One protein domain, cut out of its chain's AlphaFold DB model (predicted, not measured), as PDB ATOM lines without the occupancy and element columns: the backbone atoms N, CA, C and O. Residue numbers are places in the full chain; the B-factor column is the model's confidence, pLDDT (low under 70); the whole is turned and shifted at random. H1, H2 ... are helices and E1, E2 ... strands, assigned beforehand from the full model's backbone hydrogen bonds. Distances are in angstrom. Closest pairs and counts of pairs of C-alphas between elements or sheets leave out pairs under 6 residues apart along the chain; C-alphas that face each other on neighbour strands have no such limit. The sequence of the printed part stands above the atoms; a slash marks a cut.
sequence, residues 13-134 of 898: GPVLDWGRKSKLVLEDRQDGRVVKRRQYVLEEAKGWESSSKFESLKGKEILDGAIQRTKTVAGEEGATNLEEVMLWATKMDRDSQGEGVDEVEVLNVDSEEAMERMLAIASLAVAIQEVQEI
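Overview. This is residues 13 to 134 of the 898 residues of an uncharacterized protein of Terfezia boudieri ATCC MYA-4762 (UniProt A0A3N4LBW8). What is the shape? A strongly twisted sheet of four strands, with the long hairpin E1 and E2 in it, has H4 on one face and H5 on the other, making three layers, while the long helix H3 packs on edge strand E4 and on H5. What makes it up? There are 122 printed residues, with E1 E2 H1 H2 H3 H4 E3 H5 E4 along them, class mixed; the sheet, E3 E2 E1 E4, is mixed. It is compact, radius of gyration of the C-alphas 14.2 A, spanning 38 by 31 by 24 A.

Along the chain. What comes first? E1, residues 22 to 30, starts at C-alpha 22 (-13.688, -49.755, 35.779); E2, residues 33 to 42, bends by 56 degrees at residue 36; each measures 26.0 A. H1 is residues 45 to 50, H2 residues 52 to 56. What follows? H3, residues 59 to 76, measures 25.5 A; H4, residues 82 to 95, 19.4 A. E3 is residues 105 to 107, H5 residues 112 to 122, and E4, residues 126 to 131, ends at C-alpha 131 (-19.419, -46.339, 42.662).

Arrangement. How do strands pair? Within hydrogen-bond range are N 26 and O 38, 2.9 A, in antiparallel E1 and E2; N 23 and O 128, 2.8 A, in antiparallel E1 and E4; and N 107 and O 41, 2.9 A, in parallel E3 and E2. How do helices sit? H3 only grazes the sheet, and its residues 59 to 66 touch H5, closest C-alphas Ala 66 and Ala 122, 6.0 A. H1 has 0 of 2 O i to N i+4 pairs within range, but 2 of 3 O i to N i+3 pairs; H2, H3, H4 and H5 have every O i to N i+4 pair.

Size, cuts and confidence. Is it cut? The printed part has no cut and no long link. Where is confidence low? Residues 99 to 103 and 132 to 134 are under 70.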
ATOM      1  N   GLY A  13     -15.206 -43.115  41.642       91.00
ATOM      2  CA  GLY A  13     -14.247 -43.103  42.744       91.00
ATOM      3  C   GLY A  13     -12.978 -43.886  42.398       91.00
ATOM      4  O   GLY A  13     -12.813 -44.305  41.249       91.00
ATOM      5  N   PRO A  14     -12.072 -44.101  43.367       89.31
ATOM      6  CA  PRO A  14     -10.923 -44.980  43.169       89.31
ATOM      7  C   PRO A  14     -11.389 -46.430  42.967       89.31
ATOM      8  O   PRO A  14     -12.397 -46.846  43.540       89.31
ATOM      9  N   VAL A  15     -10.655 -47.217  42.175       91.69
ATOM     10  CA  VAL A  15     -10.958 -48.648  42.001       91.69
ATOM     11  C   VAL A  15     -10.775 -49.391  43.327       91.69
ATOM     12  O   VAL A  15      -9.722 -49.289  43.957       91.69
ATOM     13  N   LEU A  16     -11.798 -50.150  43.728       86.00
ATOM     14  CA  LEU A  16     -11.766 -51.049  44.889       86.00
ATOM     15  C   LEU A  16     -11.789 -52.532  44.480       86.00
ATOM     16  O   LEU A  16     -11.314 -53.387  45.218       86.00
ATOM     17  N   ASP A  17     -12.370 -52.833  43.317       85.12
ATOM     18  CA  ASP A  17     -12.585 -54.185  42.792       85.12
ATOM     19  C   ASP A  17     -12.629 -54.123  41.260       85.12
ATOM     20  O   ASP A  17     -13.643 -53.706  40.700       85.12
ATOM     21  N   TRP A  18     -11.557 -54.520  40.567       85.00
ATOM     22  CA  TRP A  18     -11.463 -54.432  39.099       85.00
ATOM     23  C   TRP A  18     -12.607 -55.136  38.354       85.00
ATOM     24  O   TRP A  18     -12.962 -54.721  37.255       85.00
ATOM     25  N   GLY A  19     -13.258 -56.135  38.959       78.19
ATOM     26  CA  GLY A  19     -14.420 -56.819  38.389       78.19
ATOM     27  C   GLY A  19     -15.751 -56.087  38.576       78.19
ATOM     28  O   GLY A  19     -16.769 -56.742  38.811       78.19
ATOM     29  N   ARG A  20     -15.735 -54.755  38.523       79.81
ATOM     30  CA  ARG A  20     -16.888 -53.861  38.313       79.81
ATOM     31  C   ARG A  20     -16.544 -52.923  37.157       79.81
ATOM     32  O   ARG A  20     -15.391 -52.878  36.741       79.81
ATOM     33  N   LYS A  21     -17.506 -52.121  36.687       87.25
ATOM     34  CA  LYS A  21     -17.282 -51.070  35.676       87.25
ATOM     35  C   LYS A  21     -16.108 -50.159  36.070       87.25
ATOM     36  O   LYS A  21     -16.258 -49.246  36.888       87.25
ATOM     37  N   SER A  22     -14.951 -50.421  35.478       92.88
ATOM     38  CA  SER A  22     -13.688 -49.755  35.779       92.88
ATOM     39  C   SER A  22     -13.157 -49.125  34.503       92.88
ATOM     40  O   SER A  22     -13.291 -49.686  33.415       92.88
ATOM     41  N   LYS A  23     -12.602 -47.926  34.638       95.25
ATOM     42  CA  LYS A  23     -12.146 -47.088  33.537       95.25
ATOM     43  C   LYS A  23     -10.704 -46.675  33.791       95.25
ATOM     44  O   LYS A  23     -10.380 -46.171  34.866       95.25
ATOM     45  N   LEU A  24      -9.853 -46.849  32.788       95.81
ATOM     46  CA  LEU A  24      -8.538 -46.221  32.743       95.81
ATOM     47  C   LEU A  24      -8.676 -44.913  31.962       95.81
ATOM     48  O   LEU A  24      -9.147 -44.916  30.824       95.81
ATOM     49  N   VAL A  25      -8.278 -43.795  32.564       94.69
ATOM     50  CA  VAL A  25      -8.208 -42.496  31.884       94.69
ATOM     51  C   VAL A  25      -6.741 -42.165  31.651       94.69
ATOM     52  O   VAL A  25      -5.950 -42.074  32.591       94.69
ATOM     53  N   LEU A  26      -6.375 -42.012  30.380       94.75
ATOM     54  CA  LEU A  26      -5.025 -41.665  29.948       94.75
ATOM     55  C   LEU A  26      -4.996 -40.197  29.518       94.75
ATOM     56  O   LEU A  26      -5.744 -39.791  28.624       94.75
ATOM     57  N   GLU A  27      -4.129 -39.404  30.148       92.12
ATOM     58  CA  GLU A  27      -3.890 -38.010  29.773       92.12
ATOM     59  C   GLU A  27      -2.669 -37.894  28.856       92.12
ATOM     60  O   GLU A  27      -1.547 -38.194  29.256       92.12
ATOM     61  N   ASP A  28      -2.882 -37.400  27.641       89.06
ATOM     62  CA  ASP A  28      -1.820 -36.962  26.738       89.06
ATOM     63  C   ASP A  28      -1.416 -35.535  27.145       89.06
ATOM     64  O   ASP A  28      -2.189 -34.581  26.969       89.06
ATOM     65  N   ARG A  29      -0.246 -35.398  27.784       88.00
ATOM     66  CA  ARG A  29       0.275 -34.128  28.307       88.00
ATOM     67  C   ARG A  29       1.438 -33.621  27.451       88.00
ATOM     68  O   ARG A  29       2.510 -34.218  27.453       88.00
ATOM     69  N   GLN A  30       1.259 -32.469  26.806       88.56
ATOM     70  CA  GLN A  30       2.314 -31.750  26.078       88.56
ATOM     71  C   GLN A  30       2.621 -30.446  26.824       88.56
ATOM     72  O   GLN A  30       1.703 -29.750  27.260       88.56
ATOM     73  N   ASP A  31       3.901 -30.142  27.048       89.69
ATOM     74  CA  ASP A  31       4.368 -28.990  27.843       89.69
ATOM     75  C   ASP A  31       3.667 -28.842  29.214       89.69
ATOM     76  O   ASP A  31       3.340 -27.746  29.674       89.69
ATOM     77  N   GLY A  32       3.380 -29.979  29.863       84.25
ATOM     78  CA  GLY A  32       2.675 -30.048  31.149       84.25
ATOM     79  C   GLY A  32       1.168 -29.759  31.089       84.25
ATOM     80  O   GLY A  32       0.508 -29.781  32.125       84.25
ATOM     81  N   ARG A  33       0.599 -29.514  29.903       84.81
ATOM     82  CA  ARG A  33      -0.838 -29.297  29.690       84.81
ATOM     83  C   ARG A  33      -1.484 -30.546  29.111       84.81
ATOM     84  O   ARG A  33      -0.960 -31.127  28.167       84.81
ATOM     85  N   VAL A  34      -2.649 -30.920  29.630       84.38
ATOM     86  CA  VAL A  34      -3.477 -31.980  29.038       84.38
ATOM     87  C   VAL A  34      -3.995 -31.488  27.685       84.38
ATOM     88  O   VAL A  34      -4.773 -30.538  27.632       84.38
ATOM     89  N   VAL A  35      -3.534 -32.110  26.600       86.50
ATOM     90  CA  VAL A  35      -3.970 -31.814  25.224       86.50
ATOM     91  C   VAL A  35      -5.139 -32.708  24.829       86.50
ATOM     92  O   VAL A  35      -6.059 -32.256  24.153       86.50
ATOM     93  N   LYS A  36      -5.126 -33.967  25.277       87.94
ATOM     94  CA  LYS A  36      -6.174 -34.951  25.003       87.94
ATOM     95  C   LYS A  36      -6.341 -35.893  26.193       87.94
ATOM     96  O   LYS A  36      -5.367 -36.268  26.841       87.94
ATOM     97  N   ARG A  37      -7.578 -36.307  26.459       90.56
ATOM     98  CA  ARG A  37      -7.891 -37.443  27.335       90.56
ATOM     99  C   ARG A  37      -8.419 -38.585  26.473       90.56
ATOM    100  O   ARG A  37      -9.132 -38.334  25.504       90.56
ATOM    101  N   ARG A  38      -8.061 -39.822  26.812       92.56
ATOM    102  CA  ARG A  38      -8.671 -41.045  26.267       92.56
ATOM    103  C   ARG A  38      -9.221 -41.866  27.421       92.56
ATOM    104  O   ARG A  38      -8.577 -41.947  28.468       92.56
ATOM    105  N   GLN A  39     -10.391 -42.462  27.230       93.12
ATOM    106  CA  GLN A  39     -11.031 -43.306  28.230       93.12
ATOM    107  C   GLN A  39     -11.137 -44.735  27.706       93.12
ATOM    108  O   GLN A  39     -11.672 -44.966  26.624       93.12
ATOM    109  N   TYR A  40     -10.649 -45.673  28.509       94.38
ATOM    110  CA  TYR A  40     -10.674 -47.100  28.234       94.38
ATOM    111  C   TYR A  40     -11.572 -47.790  29.257       94.38
ATOM    112  O   TYR A  40     -11.301 -47.717  30.457       94.38
ATOM    113  N   VAL A  41     -12.638 -48.448  28.808       92.88
ATOM    114  CA  VAL A  41     -13.500 -49.278  29.664       92.88
ATOM    115  C   VAL A  41     -12.906 -50.680  29.738       92.88
ATOM    116  O   VAL A  41     -12.561 -51.253  28.708       92.88
ATOM    117  N   LEU A  42     -12.788 -51.227  30.948       90.31
ATOM    118  CA  LEU A  42     -12.329 -52.597  31.171       90.31
ATOM    119  C   LEU A  42     -13.535 -53.517  31.377       90.31
ATOM    120  O   LEU A  42     -14.309 -53.316  32.319       90.31
ATOM    121  N   GLU A  43     -13.676 -54.532  30.527       83.50
ATOM    122  CA  GLU A  43     -14.662 -55.603  30.699       83.50
ATOM    123  C   GLU A  43     -14.010 -56.859  31.304       83.50
ATOM    124  O   GLU A  43     -12.829 -57.133  31.114       83.50
ATOM    125  N   GLU A  44     -14.787 -57.590  32.108       73.31
ATOM    126  CA  GLU A  44     -14.462 -58.912  32.678       73.31
ATOM    127  C   GLU A  44     -13.128 -59.069  33.448       73.31
ATOM    128  O   GLU A  44     -12.700 -60.191  33.708       73.31
ATOM    129  N   ALA A  45     -12.518 -57.982  33.938       72.69
ATOM    130  CA  ALA A  45     -11.185 -57.988  34.564       72.69
ATOM    131  C   ALA A  45     -10.962 -58.942  35.763       72.69
ATOM    132  O   ALA A  45      -9.820 -59.215  36.129       72.69
ATOM    133  N   LYS A  46     -12.024 -59.515  36.349       72.69
ATOM    134  CA  LYS A  46     -11.931 -60.621  37.324       72.69
ATOM    135  C   LYS A  46     -11.411 -61.936  36.733       72.69
ATOM    136  O   LYS A  46     -10.927 -62.769  37.489       72.69
ATOM    137  N   GLY A  47     -11.522 -62.140  35.421       76.75
ATOM    138  CA  GLY A  47     -10.971 -63.314  34.746       76.75
ATOM    139  C   GLY A  47      -9.450 -63.257  34.586       76.75
ATOM    140  O   GLY A  47      -8.820 -64.295  34.446       76.75
ATOM    141  N   TRP A  48      -8.835 -62.072  34.622       82.50
ATOM    142  CA  TRP A  48      -7.433 -61.913  34.222       82.50
ATOM    143  C   TRP A  48      -6.435 -62.521  35.213       82.50
ATOM    144  O   TRP A  48      -5.382 -62.979  34.782       82.50
ATOM    145  N   GLU A  49      -6.780 -62.615  36.504       76.88
ATOM    146  CA  GLU A  49      -5.939 -63.280  37.514       76.88
ATOM    147  C   GLU A  49      -5.744 -64.791  37.244       76.88
ATOM    148  O   GLU A  49      -4.834 -65.379  37.815       76.88
ATOM    149  N   SER A  50      -6.536 -65.425  36.362       79.75
ATOM    150  CA  SER A  50      -6.313 -66.820  35.931       79.75
ATOM    151  C   SER A  50      -5.443 -66.963  34.674       79.75
ATOM    152  O   SER A  50      -5.136 -68.085  34.265       79.75
ATOM    153  N   SER A  51      -5.017 -65.856  34.055       82.56
ATOM    154  CA  SER A  51      -4.085 -65.879  32.928       82.56
ATOM    155  C   SER A  51      -2.643 -65.955  33.430       82.56
ATOM    156  O   SER A  51      -2.143 -65.022  34.057       82.56
ATOM    157  N   SER A  52      -1.922 -67.018  33.065       82.88
ATOM    158  CA  SER A  52      -0.484 -67.163  33.351       82.88
ATOM    159  C   SER A  52       0.357 -65.989  32.829       82.88
ATOM    160  O   SER A  52       1.391 -65.651  33.410       82.88
ATOM    161  N   LYS A  53      -0.100 -65.319  31.762       84.19
ATOM    162  CA  LYS A  53       0.558 -64.132  31.207       84.19
ATOM    163  C   LYS A  53       0.272 -62.849  31.996       84.19
ATOM    164  O   LYS A  53       1.097 -61.941  31.993       84.19
ATOM    165  N   PHE A  54      -0.840 -62.775  32.730       89.12
ATOM    166  CA  PHE A  54      -1.087 -61.674  33.668       89.12
ATOM    167  C   PHE A  54      -0.116 -61.729  34.858       89.12
ATOM    168  O   PHE A  54       0.400 -60.690  35.266       89.12
ATOM    169  N   GLU A  55       0.201 -62.924  35.371       87.44
ATOM    170  CA  GLU A  55       1.249 -63.085  36.388       87.44
ATOM    171  C   GLU A  55       2.645 -62.768  35.832       87.44
ATOM    172  O   GLU A  55       3.365 -61.959  36.421       87.44
ATOM    173  N   SER A  56       3.026 -63.340  34.681       86.19
ATOM    174  CA  SER A  56       4.383 -63.161  34.132       86.19
ATOM    175  C   SER A  56       4.696 -61.715  33.723       86.19
ATOM    176  O   SER A  56       5.830 -61.264  33.886       86.19
ATOM    177  N   LEU A  57       3.690 -60.953  33.278       86.69
ATOM    178  CA  LEU A  57       3.797 -59.521  32.977       86.69
ATOM    179  C   LEU A  57       3.637 -58.611  34.212       86.69
ATOM    180  O   LEU A  57       3.518 -57.396  34.052       86.69
ATOM    181  N   LYS A  58       3.619 -59.162  35.439       93.12
ATOM    182  CA  LYS A  58       3.406 -58.408  36.693       93.12
ATOM    183  C   LYS A  58       2.116 -57.574  36.677       93.12
ATOM    184  O   LYS A  58       2.056 -56.494  37.266       93.12
ATOM    185  N   GLY A  59       1.063 -58.064  36.020       90.56
ATOM    186  CA  GLY A  59      -0.160 -57.303  35.757       90.56
ATOM    187  C   GLY A  59      -0.802 -56.722  37.019       90.56
ATOM    188  O   GLY A  59      -1.265 -55.583  37.012       90.56
ATOM    189  N   LYS A  60      -0.721 -57.446  38.140       91.94
ATOM    190  CA  LYS A  60      -1.165 -56.975  39.459       91.94
ATOM    191  C   LYS A  60      -0.405 -55.737  39.949       91.94
ATOM    192  O   LYS A  60      -1.040 -54.766  40.340       91.94
ATOM    193  N   GLU A  61       0.928 -55.721  39.848       94.31
ATOM    194  CA  GLU A  61       1.755 -54.554  40.213       94.31
ATOM    195  C   GLU A  61       1.424 -53.332  39.341       94.31
ATOM    196  O   GLU A  61       1.406 -52.198  39.819       94.31
ATOM    197  N   ILE A  62       1.132 -53.563  38.057       95.62
ATOM    198  CA  ILE A  62       0.774 -52.519  37.091       95.62
ATOM    199  C   ILE A  62      -0.595 -51.906  37.424       95.62
ATOM    200  O   ILE A  62      -0.723 -50.675  37.443       95.62
ATOM    201  N   LEU A  63      -1.596 -52.742  37.727       93.44
ATOM    202  CA  LEU A  63      -2.932 -52.313  38.146       93.44
ATOM    203  C   LEU A  63      -2.907 -51.608  39.515       93.44
ATOM    204  O   LEU A  63      -3.466 -50.519  39.648       93.44
ATOM    205  N   ASP A  64      -2.204 -52.152  40.509       92.38
ATOM    206  CA  ASP A  64      -2.022 -51.492  41.809       92.38
ATOM    207  C   ASP A  64      -1.297 -50.143  41.646       92.38
ATOM    208  O   ASP A  64      -1.688 -49.140  42.248       92.38
ATOM    209  N   GLY A  65      -0.312 -50.068  40.745       95.06
ATOM    210  CA  GLY A  65       0.328 -48.817  40.339       95.06
ATOM    211  C   GLY A  65      -0.645 -47.797  39.732       95.06
ATOM    212  O   GLY A  65      -0.501 -46.600  39.983       95.06
ATOM    213  N   ALA A  66      -1.663 -48.242  38.987       95.56
ATOM    214  CA  ALA A  66      -2.694 -47.363  38.428       95.56
ATOM    215  C   ALA A  66      -3.604 -46.790  39.527       95.56
ATOM    216  O   ALA A  66      -3.934 -45.604  39.496       95.56
ATOM    217  N   ILE A  67      -3.930 -47.591  40.549       94.38
ATOM    218  CA  ILE A  67      -4.675 -47.148  41.740       94.38
ATOM    219  C   ILE A  67      -3.857 -46.138  42.561       94.38
ATOM    220  O   ILE A  67      -4.415 -45.162  43.068       94.38
ATOM    221  N   GLN A  68      -2.541 -46.335  42.690       93.62
ATOM    222  CA  GLN A  68      -1.680 -45.354  43.359       93.62
ATOM    223  C   GLN A  68      -1.567 -44.056  42.542       93.62
ATOM    224  O   GLN A  68      -1.727 -42.985  43.125       93.62
ATOM    225  N   ARG A  69      -1.423 -44.123  41.206       94.88
ATOM    226  CA  ARG A  69      -1.488 -42.938  40.324       94.88
ATOM    227  C   ARG A  69      -2.782 -42.145  40.520       94.88
ATOM    228  O   ARG A  69      -2.707 -40.927  40.652       94.88
ATOM    229  N   THR A  70      -3.940 -42.804  40.615       94.56
ATOM    230  CA  THR A  70      -5.223 -42.136  40.915       94.56
ATOM    231  C   THR A  70      -5.147 -41.304  42.194       94.56
ATOM    232  O   THR A  70      -5.557 -40.147  42.196       94.56
ATOM    233  N   LYS A  71      -4.591 -41.861  43.279       91.81
ATOM    234  CA  LYS A  71      -4.453 -41.153  44.563       91.81
ATOM    235  C   LYS A  71      -3.465 -39.990  44.473       91.81
ATOM    236  O   LYS A  71      -3.754 -38.923  45.003       91.81
ATOM    237  N   THR A  72      -2.329 -40.178  43.796       93.88
ATOM    238  CA  THR A  72      -1.320 -39.126  43.612       93.88
ATOM    239  C   THR A  72      -1.878 -37.952  42.811       93.88
ATOM    240  O   THR A  72      -1.835 -36.828  43.297       93.88
ATOM    241  N   VAL A  73      -2.474 -38.197  41.638       94.75
ATOM    242  CA  VAL A  73      -2.997 -37.124  40.771       94.75
ATOM    243  C   VAL A  73      -4.211 -36.430  41.397       94.75
ATOM    244  O   VAL A  73      -4.327 -35.210  41.305       94.75
ATOM    245  N   ALA A  74      -5.084 -37.161  42.101       94.06
ATOM    246  CA  ALA A  74      -6.161 -36.536  42.867       94.06
ATOM    247  C   ALA A  74      -5.607 -35.624  43.979       94.06
ATOM    248  O   ALA A  74      -6.093 -34.507  44.147       94.06
ATOM    249  N   GLY A  75      -4.557 -36.055  44.691       94.19
ATOM    250  CA  GLY A  75      -3.857 -35.240  45.689       94.19
ATOM    251  C   GLY A  75      -3.167 -34.003  45.098       94.19
ATOM    252  O   GLY A  75      -3.217 -32.935  45.704       94.19
ATOM    253  N   GLU A  76      -2.589 -34.108  43.897       93.19
ATOM    254  CA  GLU A  76      -2.034 -32.972  43.140       93.19
ATOM    255  C   GLU A  76      -3.116 -31.960  42.715       93.19
ATOM    256  O   GLU A  76      -2.876 -30.754  42.761       93.19
ATOM    257  N   GLU A  77      -4.326 -32.419  42.366       92.56
ATOM    258  CA  GLU A  77      -5.506 -31.557  42.160       92.56
ATOM    259  C   GLU A  77      -6.179 -31.094  43.474       92.56
ATOM    260  O   GLU A  77      -7.185 -30.382  43.433       92.56
ATOM    261  N   GLY A  78      -5.607 -31.430  44.636       92.62
ATOM    262  CA  GLY A  78      -6.019 -30.926  45.949       92.62
ATOM    263  C   GLY A  78      -7.009 -31.799  46.725       92.62
ATOM    264  O   GLY A  78      -7.534 -31.335  47.733       92.62
ATOM    265  N   ALA A  79      -7.266 -33.040  46.300       93.44
ATOM    266  CA  ALA A  79      -8.124 -33.969  47.033       93.44
ATOM    267  C   ALA A  79      -7.394 -34.589  48.239       93.44
ATOM    268  O   ALA A  79      -6.473 -35.393  48.099       93.44
ATOM    269  N   THR A  80      -7.837 -34.226  49.439       90.50
ATOM    270  CA  THR A  80      -7.263 -34.622  50.735       90.50
ATOM    271  C   THR A  80      -7.935 -35.845  51.360       90.50
ATOM    272  O   THR A  80      -7.351 -36.507  52.220       90.50
ATOM    273  N   ASN A  81      -9.167 -36.151  50.948       89.56
ATOM    274  CA  ASN A  81     -10.008 -37.201  51.520       89.56
ATOM    275  C   ASN A  81     -10.799 -37.964  50.441       89.56
ATOM    276  O   ASN A  81     -10.826 -37.582  49.272       89.56
ATOM    277  N   LEU A  82     -11.448 -39.068  50.830       83.88
ATOM    278  CA  LEU A  82     -12.143 -39.961  49.894       83.88
ATOM    279  C   LEU A  82     -13.298 -39.276  49.139       83.88
ATOM    280  O   LEU A  82     -13.541 -39.616  47.982       83.88
ATOM    281  N   GLU A  83     -13.991 -38.318  49.754       82.44
ATOM    282  CA  GLU A  83     -15.110 -37.601  49.126       82.44
ATOM    283  C   GLU A  83     -14.611 -36.645  48.039       82.44
ATOM    284  O   GLU A  83     -15.145 -36.631  46.930       82.44
ATOM    285  N   GLU A  84     -13.513 -35.934  48.303       87.06
ATOM    286  CA  GLU A  84     -12.825 -35.109  47.309       87.06
ATOM    287  C   GLU A  84     -12.229 -35.953  46.171       87.06
ATOM    288  O   GLU A  84     -12.310 -35.547  45.013       87.06
ATOM    289  N   VAL A  85     -11.711 -37.157  46.454       86.25
ATOM    290  CA  VAL A  85     -11.242 -38.094  45.411       86.25
ATOM    291  C   VAL A  85     -12.410 -38.607  44.554       86.25
ATOM    292  O   VAL A  85     -12.250 -38.740  43.342       86.25
ATOM    293  N   MET A  86     -13.595 -38.852  45.129       88.19
ATOM    294  CA  MET A  86     -14.798 -39.201  44.351       88.19
ATOM    295  C   MET A  86     -15.307 -38.019  43.512       88.19
ATOM    296  O   MET A  86     -15.663 -38.189  42.343       88.19
ATOM    297  N   LEU A  87     -15.289 -36.799  44.056       86.50
ATOM    298  CA  LEU A  87     -15.643 -35.593  43.306       86.50
ATOM    299  C   LEU A  87     -14.668 -35.355  42.140       86.50
ATOM    300  O   LEU A  87     -15.107 -35.089  41.019       86.50
ATOM    301  N   TRP A  88     -13.363 -35.517  42.379       94.38
ATOM    302  CA  TRP A  88     -12.319 -35.454  41.356       94.38
ATOM    303  C   TRP A  88     -12.488 -36.553  40.297       94.38
ATOM    304  O   TRP A  88     -12.463 -36.242  39.111       94.38
ATOM    305  N   ALA A  89     -12.741 -37.808  40.681       93.50
ATOM    306  CA  ALA A  89     -12.915 -38.913  39.735       93.50
ATOM    307  C   ALA A  89     -14.188 -38.752  38.881       93.50
ATOM    308  O   ALA A  89     -14.168 -39.012  37.678       93.50
ATOM    309  N   THR A  90     -15.278 -38.258  39.472       91.88
ATOM    310  CA  THR A  90     -16.534 -37.956  38.760       91.88
ATOM    311  C   THR A  90     -16.372 -36.765  37.809       91.88
ATOM    312  O   THR A  90     -16.866 -36.791  36.680       91.88
ATOM    313  N   LYS A  91     -15.625 -35.730  38.222       91.06
ATOM    314  CA  LYS A  91     -15.201 -34.626  37.349       91.06
ATOM    315  C   LYS A  91     -14.317 -35.143  36.210       91.06
ATOM    316  O   LYS A  91     -14.560 -34.772  35.071       91.06
ATOM    317  N   MET A  92     -13.337 -36.001  36.494       91.06
ATOM    318  CA  MET A  92     -12.428 -36.582  35.501       91.06
ATOM    319  C   MET A  92     -13.201 -37.369  34.437       91.06
ATOM    320  O   MET A  92     -12.979 -37.140  33.252       91.06
ATOM    321  N   ASP A  93     -14.159 -38.217  34.839       91.69
ATOM    322  CA  ASP A  93     -15.021 -38.956  33.910       91.69
ATOM    323  C   ASP A  93     -15.809 -38.015  32.984       91.69
ATOM    324  O   ASP A  93     -15.688 -38.106  31.761       91.69
ATOM    325  N   ARG A  94     -16.543 -37.055  33.563       87.88
ATOM    326  CA  ARG A  94     -17.359 -36.076  32.829       87.88
ATOM    327  C   ARG A  94     -16.522 -35.177  31.918       87.88
ATOM    328  O   ARG A  94     -16.901 -34.918  30.779       87.88
ATOM    329  N   ASP A  95     -15.384 -34.691  32.403       85.25
ATOM    330  CA  ASP A  95     -14.475 -33.854  31.618       85.25
ATOM    331  C   ASP A  95     -13.793 -34.686  30.508       85.25
ATOM    332  O   ASP A  95     -13.441 -34.140  29.466       85.25
ATOM    333  N   SER A  96     -13.672 -36.012  30.676       83.56
ATOM    334  CA  SER A  96     -13.299 -36.969  29.618       83.56
ATOM    335  C   SER A  96     -14.468 -37.419  28.722       83.56
ATOM    336  O   SER A  96     -14.313 -38.349  27.939       83.56
ATOM    337  N   GLN A  97     -15.618 -36.740  28.789       82.81
ATOM    338  CA  GLN A  97     -16.757 -36.893  27.865       82.81
ATOM    339  C   GLN A  97     -17.124 -35.563  27.169       82.81
ATOM    340  O   GLN A  97     -18.163 -35.464  26.517       82.81
ATOM    341  N   GLY A  98     -16.293 -34.523  27.318       78.12
ATOM    342  CA  GLY A  98     -16.520 -33.195  26.741       78.12
ATOM    343  C   GLY A  98     -16.232 -33.084  25.235       78.12
ATOM    344  O   GLY A  98     -15.670 -33.984  24.608       78.12
ATOM    345  N   GLU A  99     -16.589 -31.935  24.651       50.41
ATOM    346  CA  GLU A  99     -16.289 -31.607  23.249       50.41
ATOM    347  C   GLU A  99     -14.769 -31.646  22.991       50.41
ATOM    348  O   GLU A  99     -14.020 -30.838  23.540       50.41
ATOM    349  N   GLY A 100     -14.317 -32.581  22.145       60.00
ATOM    350  CA  GLY A 100     -12.899 -32.786  21.810       60.00
ATOM    351  C   GLY A 100     -12.299 -34.126  22.256       60.00
ATOM    352  O   GLY A 100     -11.111 -34.352  22.033       60.00
ATOM    353  N   VAL A 101     -13.084 -35.019  22.868       54.94
ATOM    354  CA  VAL A 101     -12.637 -36.385  23.188       54.94
ATOM    355  C   VAL A 101     -12.879 -37.330  22.011       54.94
ATOM    356  O   VAL A 101     -14.019 -37.547  21.604       54.94
ATOM    357  N   ASP A 102     -11.804 -37.941  21.514       54.75
ATOM    358  CA  ASP A 102     -11.892 -39.065  20.582       54.75
ATOM    359  C   ASP A 102     -12.133 -40.368  21.358       54.75
ATOM    360  O   ASP A 102     -11.249 -40.807  22.093       54.75
ATOM    361  N   GLU A 103     -13.311 -40.952  21.129       67.44
ATOM    362  CA  GLU A 103     -13.709 -42.359  21.317       67.44
ATOM    363  C   GLU A 103     -13.397 -43.031  22.675       67.44
ATOM    364  O   GLU A 103     -12.253 -43.280  23.053       67.44
ATOM    365  N   VAL A 104     -14.462 -43.431  23.384       86.44
ATOM    366  CA  VAL A 104     -14.361 -44.372  24.511       86.44
ATOM    367  C   VAL A 104     -14.089 -45.765  23.945       86.44
ATOM    368  O   VAL A 104     -14.974 -46.371  23.338       86.44
ATOM    369  N   GLU A 105     -12.875 -46.272  24.138       90.88
ATOM    370  CA  GLU A 105     -12.473 -47.602  23.677       90.88
ATOM    371  C   GLU A 105     -12.799 -48.656  24.749       90.88
ATOM    372  O   GLU A 105     -12.587 -48.431  25.943       90.88
ATOM    373  N   VAL A 106     -13.313 -49.819  24.345       91.19
ATOM    374  CA  VAL A 106     -13.518 -50.960  25.252       91.19
ATOM    375  C   VAL A 106     -12.342 -51.918  25.087       91.19
ATOM    376  O   VAL A 106     -12.090 -52.410  23.988       91.19
ATOM    377  N   LEU A 107     -11.593 -52.156  26.166       88.19
ATOM    378  CA  LEU A 107     -10.453 -53.071  26.173       88.19
ATOM    379  C   LEU A 107     -10.918 -54.478  26.546       88.19
ATOM    380  O   LEU A 107     -10.884 -54.875  27.712       88.19
ATOM    381  N   ASN A 108     -11.319 -55.234  25.527       86.62
ATOM    382  CA  ASN A 108     -11.545 -56.668  25.654       86.62
ATOM    383  C   ASN A 108     -10.195 -57.387  25.628       86.62
ATOM    384  O   ASN A 108      -9.418 -57.225  24.691       86.62
ATOM    385  N   VAL A 109      -9.920 -58.174  26.667       86.31
ATOM    386  CA  VAL A 109      -8.687 -58.960  26.795       86.31
ATOM    387  C   VAL A 109      -9.009 -60.418  26.477       86.31
ATOM    388  O   VAL A 109      -9.119 -61.268  27.356       86.31
ATOM    389  N   ASP A 110      -9.229 -60.672  25.188       85.88
ATOM    390  CA  ASP A 110      -9.502 -61.992  24.603       85.88
ATOM    391  C   ASP A 110      -8.226 -62.736  24.159       85.88
ATOM    392  O   ASP A 110      -8.267 -63.913  23.804       85.88
ATOM    393  N   SER A 111      -7.093 -62.035  24.172       86.69
ATOM    394  CA  SER A 111      -5.843 -62.425  23.528       86.69
ATOM    395  C   SER A 111      -4.628 -61.896  24.294       86.69
ATOM    396  O   SER A 111      -4.699 -60.920  25.046       86.69
ATOM    397  N   GLU A 112      -3.476 -62.539  24.098       85.12
ATOM    398  CA  GLU A 112      -2.234 -62.155  24.775       85.12
ATOM    399  C   GLU A 112      -1.742 -60.750  24.398       85.12
ATOM    400  O   GLU A 112      -1.243 -60.021  25.255       85.12
ATOM    401  N   GLU A 113      -1.909 -60.348  23.136       88.06
ATOM    402  CA  GLU A 113      -1.549 -59.008  22.655       88.06
ATOM    403  C   GLU A 113      -2.458 -57.931  23.272       88.06
ATOM    404  O   GLU A 113      -1.991 -56.852  23.643       88.06
ATOM    405  N   ALA A 114      -3.748 -58.236  23.465       88.75
ATOM    406  CA  ALA A 114      -4.668 -57.358  24.180       88.75
ATOM    407  C   ALA A 114      -4.301 -57.223  25.669       88.75
ATOM    408  O   ALA A 114      -4.423 -56.129  26.220       88.75
ATOM    409  N   MET A 115      -3.788 -58.286  26.306       91.62
ATOM    410  CA  MET A 115      -3.273 -58.236  27.682       91.62
ATOM    411  C   MET A 115      -2.056 -57.308  27.784       91.62
ATOM    412  O   MET A 115      -2.044 -56.403  28.619       91.62
ATOM    413  N   GLU A 116      -1.060 -57.474  26.907       92.44
ATOM    414  CA  GLU A 116       0.122 -56.600  26.857       92.44
ATOM    415  C   GLU A 116      -0.263 -55.135  26.603       92.44
ATOM    416  O   GLU A 116       0.192 -54.235  27.314       92.44
ATOM    417  N   ARG A 117      -1.168 -54.886  25.648       94.00
ATOM    418  CA  ARG A 117      -1.685 -53.545  25.336       94.00
ATOM    419  C   ARG A 117      -2.439 -52.922  26.514       94.00
ATOM    420  O   ARG A 117      -2.237 -51.743  26.809       94.00
ATOM    421  N   MET A 118      -3.289 -53.690  27.196       94.31
ATOM    422  CA  MET A 118      -4.038 -53.235  28.370       94.31
ATOM    423  C   MET A 118      -3.091 -52.886  29.522       94.31
ATOM    424  O   MET A 118      -3.218 -51.805  30.097       94.31
ATOM    425  N   LEU A 119      -2.091 -53.728  29.805       94.88
ATOM    426  CA  LEU A 119      -1.091 -53.456  30.839       94.88
ATOM    427  C   LEU A 119      -0.213 -52.243  30.495       94.88
ATOM    428  O   LEU A 119       0.050 -51.416  31.369       94.88
ATOM    429  N   ALA A 120       0.161 -52.054  29.226       95.50
ATOM    430  CA  ALA A 120       0.861 -50.850  28.781       95.50
ATOM    431  C   ALA A 120       0.030 -49.574  29.035       95.50
ATOM    432  O   ALA A 120       0.549 -48.608  29.597       95.50
ATOM    433  N   ILE A 121      -1.270 -49.580  28.715       95.62
ATOM    434  CA  ILE A 121      -2.186 -48.461  29.010       95.62
ATOM    435  C   ILE A 121      -2.328 -48.254  30.528       95.62
ATOM    436  O   ILE A 121      -2.178 -47.131  31.018       95.62
ATOM    437  N   ALA A 122      -2.561 -49.327  31.288       95.19
ATOM    438  CA  ALA A 122      -2.699 -49.284  32.741       95.19
ATOM    439  C   ALA A 122      -1.448 -48.728  33.431       95.19
ATOM    440  O   ALA A 122      -1.583 -47.987  34.405       95.19
ATOM    441  N   SER A 123      -0.248 -49.005  32.903       96.00
ATOM    442  CA  SER A 123       1.033 -48.516  33.435       96.00
ATOM    443  C   SER A 123       1.188 -46.987  33.423       96.00
ATOM    444  O   SER A 123       1.982 -46.455  34.199       96.00
ATOM    445  N   LEU A 124       0.399 -46.278  32.605       96.06
ATOM    446  CA  LEU A 124       0.430 -44.817  32.462       96.06
ATOM    447  C   LEU A 124      -0.857 -44.132  32.952       96.06
ATOM    448  O   LEU A 124      -0.809 -42.999  33.426       96.06
ATOM    449  N   ALA A 125      -2.005 -44.802  32.843       96.25
ATOM    450  CA  ALA A 125      -3.310 -44.234  33.169       96.25
ATOM    451  C   ALA A 125      -3.563 -44.057  34.681       96.25
ATOM    452  O   ALA A 125      -2.944 -44.716  35.526       96.25
ATOM    453  N   VAL A 126      -4.544 -43.205  35.002       96.38
ATOM    454  CA  VAL A 126      -5.252 -43.221  36.294       96.38
ATOM    455  C   VAL A 126      -6.466 -44.143  36.200       96.38
ATOM    456  O   VAL A 126      -7.134 -44.209  35.167       96.38
ATOM    457  N   ALA A 127      -6.765 -44.855  37.281       96.50
ATOM    458  CA  ALA A 127      -7.851 -45.825  37.355       96.50
ATOM    459  C   ALA A 127      -9.029 -45.304  38.196       96.50
ATOM    460  O   ALA A 127      -8.857 -44.990  39.379       96.50
ATOM    461  N   ILE A 128     -10.226 -45.255  37.606       95.88
ATOM    462  CA  ILE A 128     -11.476 -44.849  38.267       95.88
ATOM    463  C   ILE A 128     -12.563 -45.923  38.109       95.88
ATOM    464  O   ILE A 128     -12.542 -46.721  37.174       95.88
ATOM    465  N   GLN A 129     -13.526 -45.956  39.025       94.12
ATOM    466  CA  GLN A 129     -14.563 -46.990  39.107       94.12
ATOM    467  C   GLN A 129     -15.939 -46.387  39.362       94.12
ATOM    468  O   GLN A 129     -16.056 -45.468  40.168       94.12
ATOM    469  N   GLU A 130     -16.975 -46.912  38.701       91.56
ATOM    470  CA  GLU A 130     -18.362 -46.524  38.975       91.56
ATOM    471  C   GLU A 130     -18.760 -47.009  40.379       91.56
ATOM    472  O   GLU A 130     -18.869 -48.213  40.637       91.56
ATOM    473  N   VAL A 131     -18.959 -46.067  41.300       88.06
ATOM    474  CA  VAL A 131     -19.419 -46.339  42.662       88.06
ATOM    475  C   VAL A 131     -20.936 -46.470  42.611       88.06
ATOM    476  O   VAL A 131     -21.667 -45.488  42.484       88.06
ATOM    477  N   GLN A 132     -21.399 -47.717  42.660       65.75
ATOM    478  CA  GLN A 132     -22.814 -48.064  42.564       65.75
ATOM    479  C   GLN A 132     -23.637 -47.362  43.658       65.75
ATOM    480  O   GLN A 132     -23.202 -47.313  44.806       65.75
ATOM    481  N   GLU A 133     -24.799 -46.830  43.261       54.31
ATOM    482  CA  GLU A 133     -25.701 -45.936  44.008       54.31
ATOM    483  C   GLU A 133     -25.428 -45.793  45.518       54.31
ATOM    484  O   GLU A 133     -25.877 -46.592  46.341       54.31
ATOM    485  N   ILE A 134     -24.812 -44.668  45.899       48.59
ATOM    486  CA  ILE A 134     -25.089 -44.089  47.216       48.59
ATOM    487  C   ILE A 134     -26.590 -43.764  47.221       48.59
ATOM    488  O   ILE A 134     -27.036 -42.980  46.380       48.59
TER     489      ILE A 134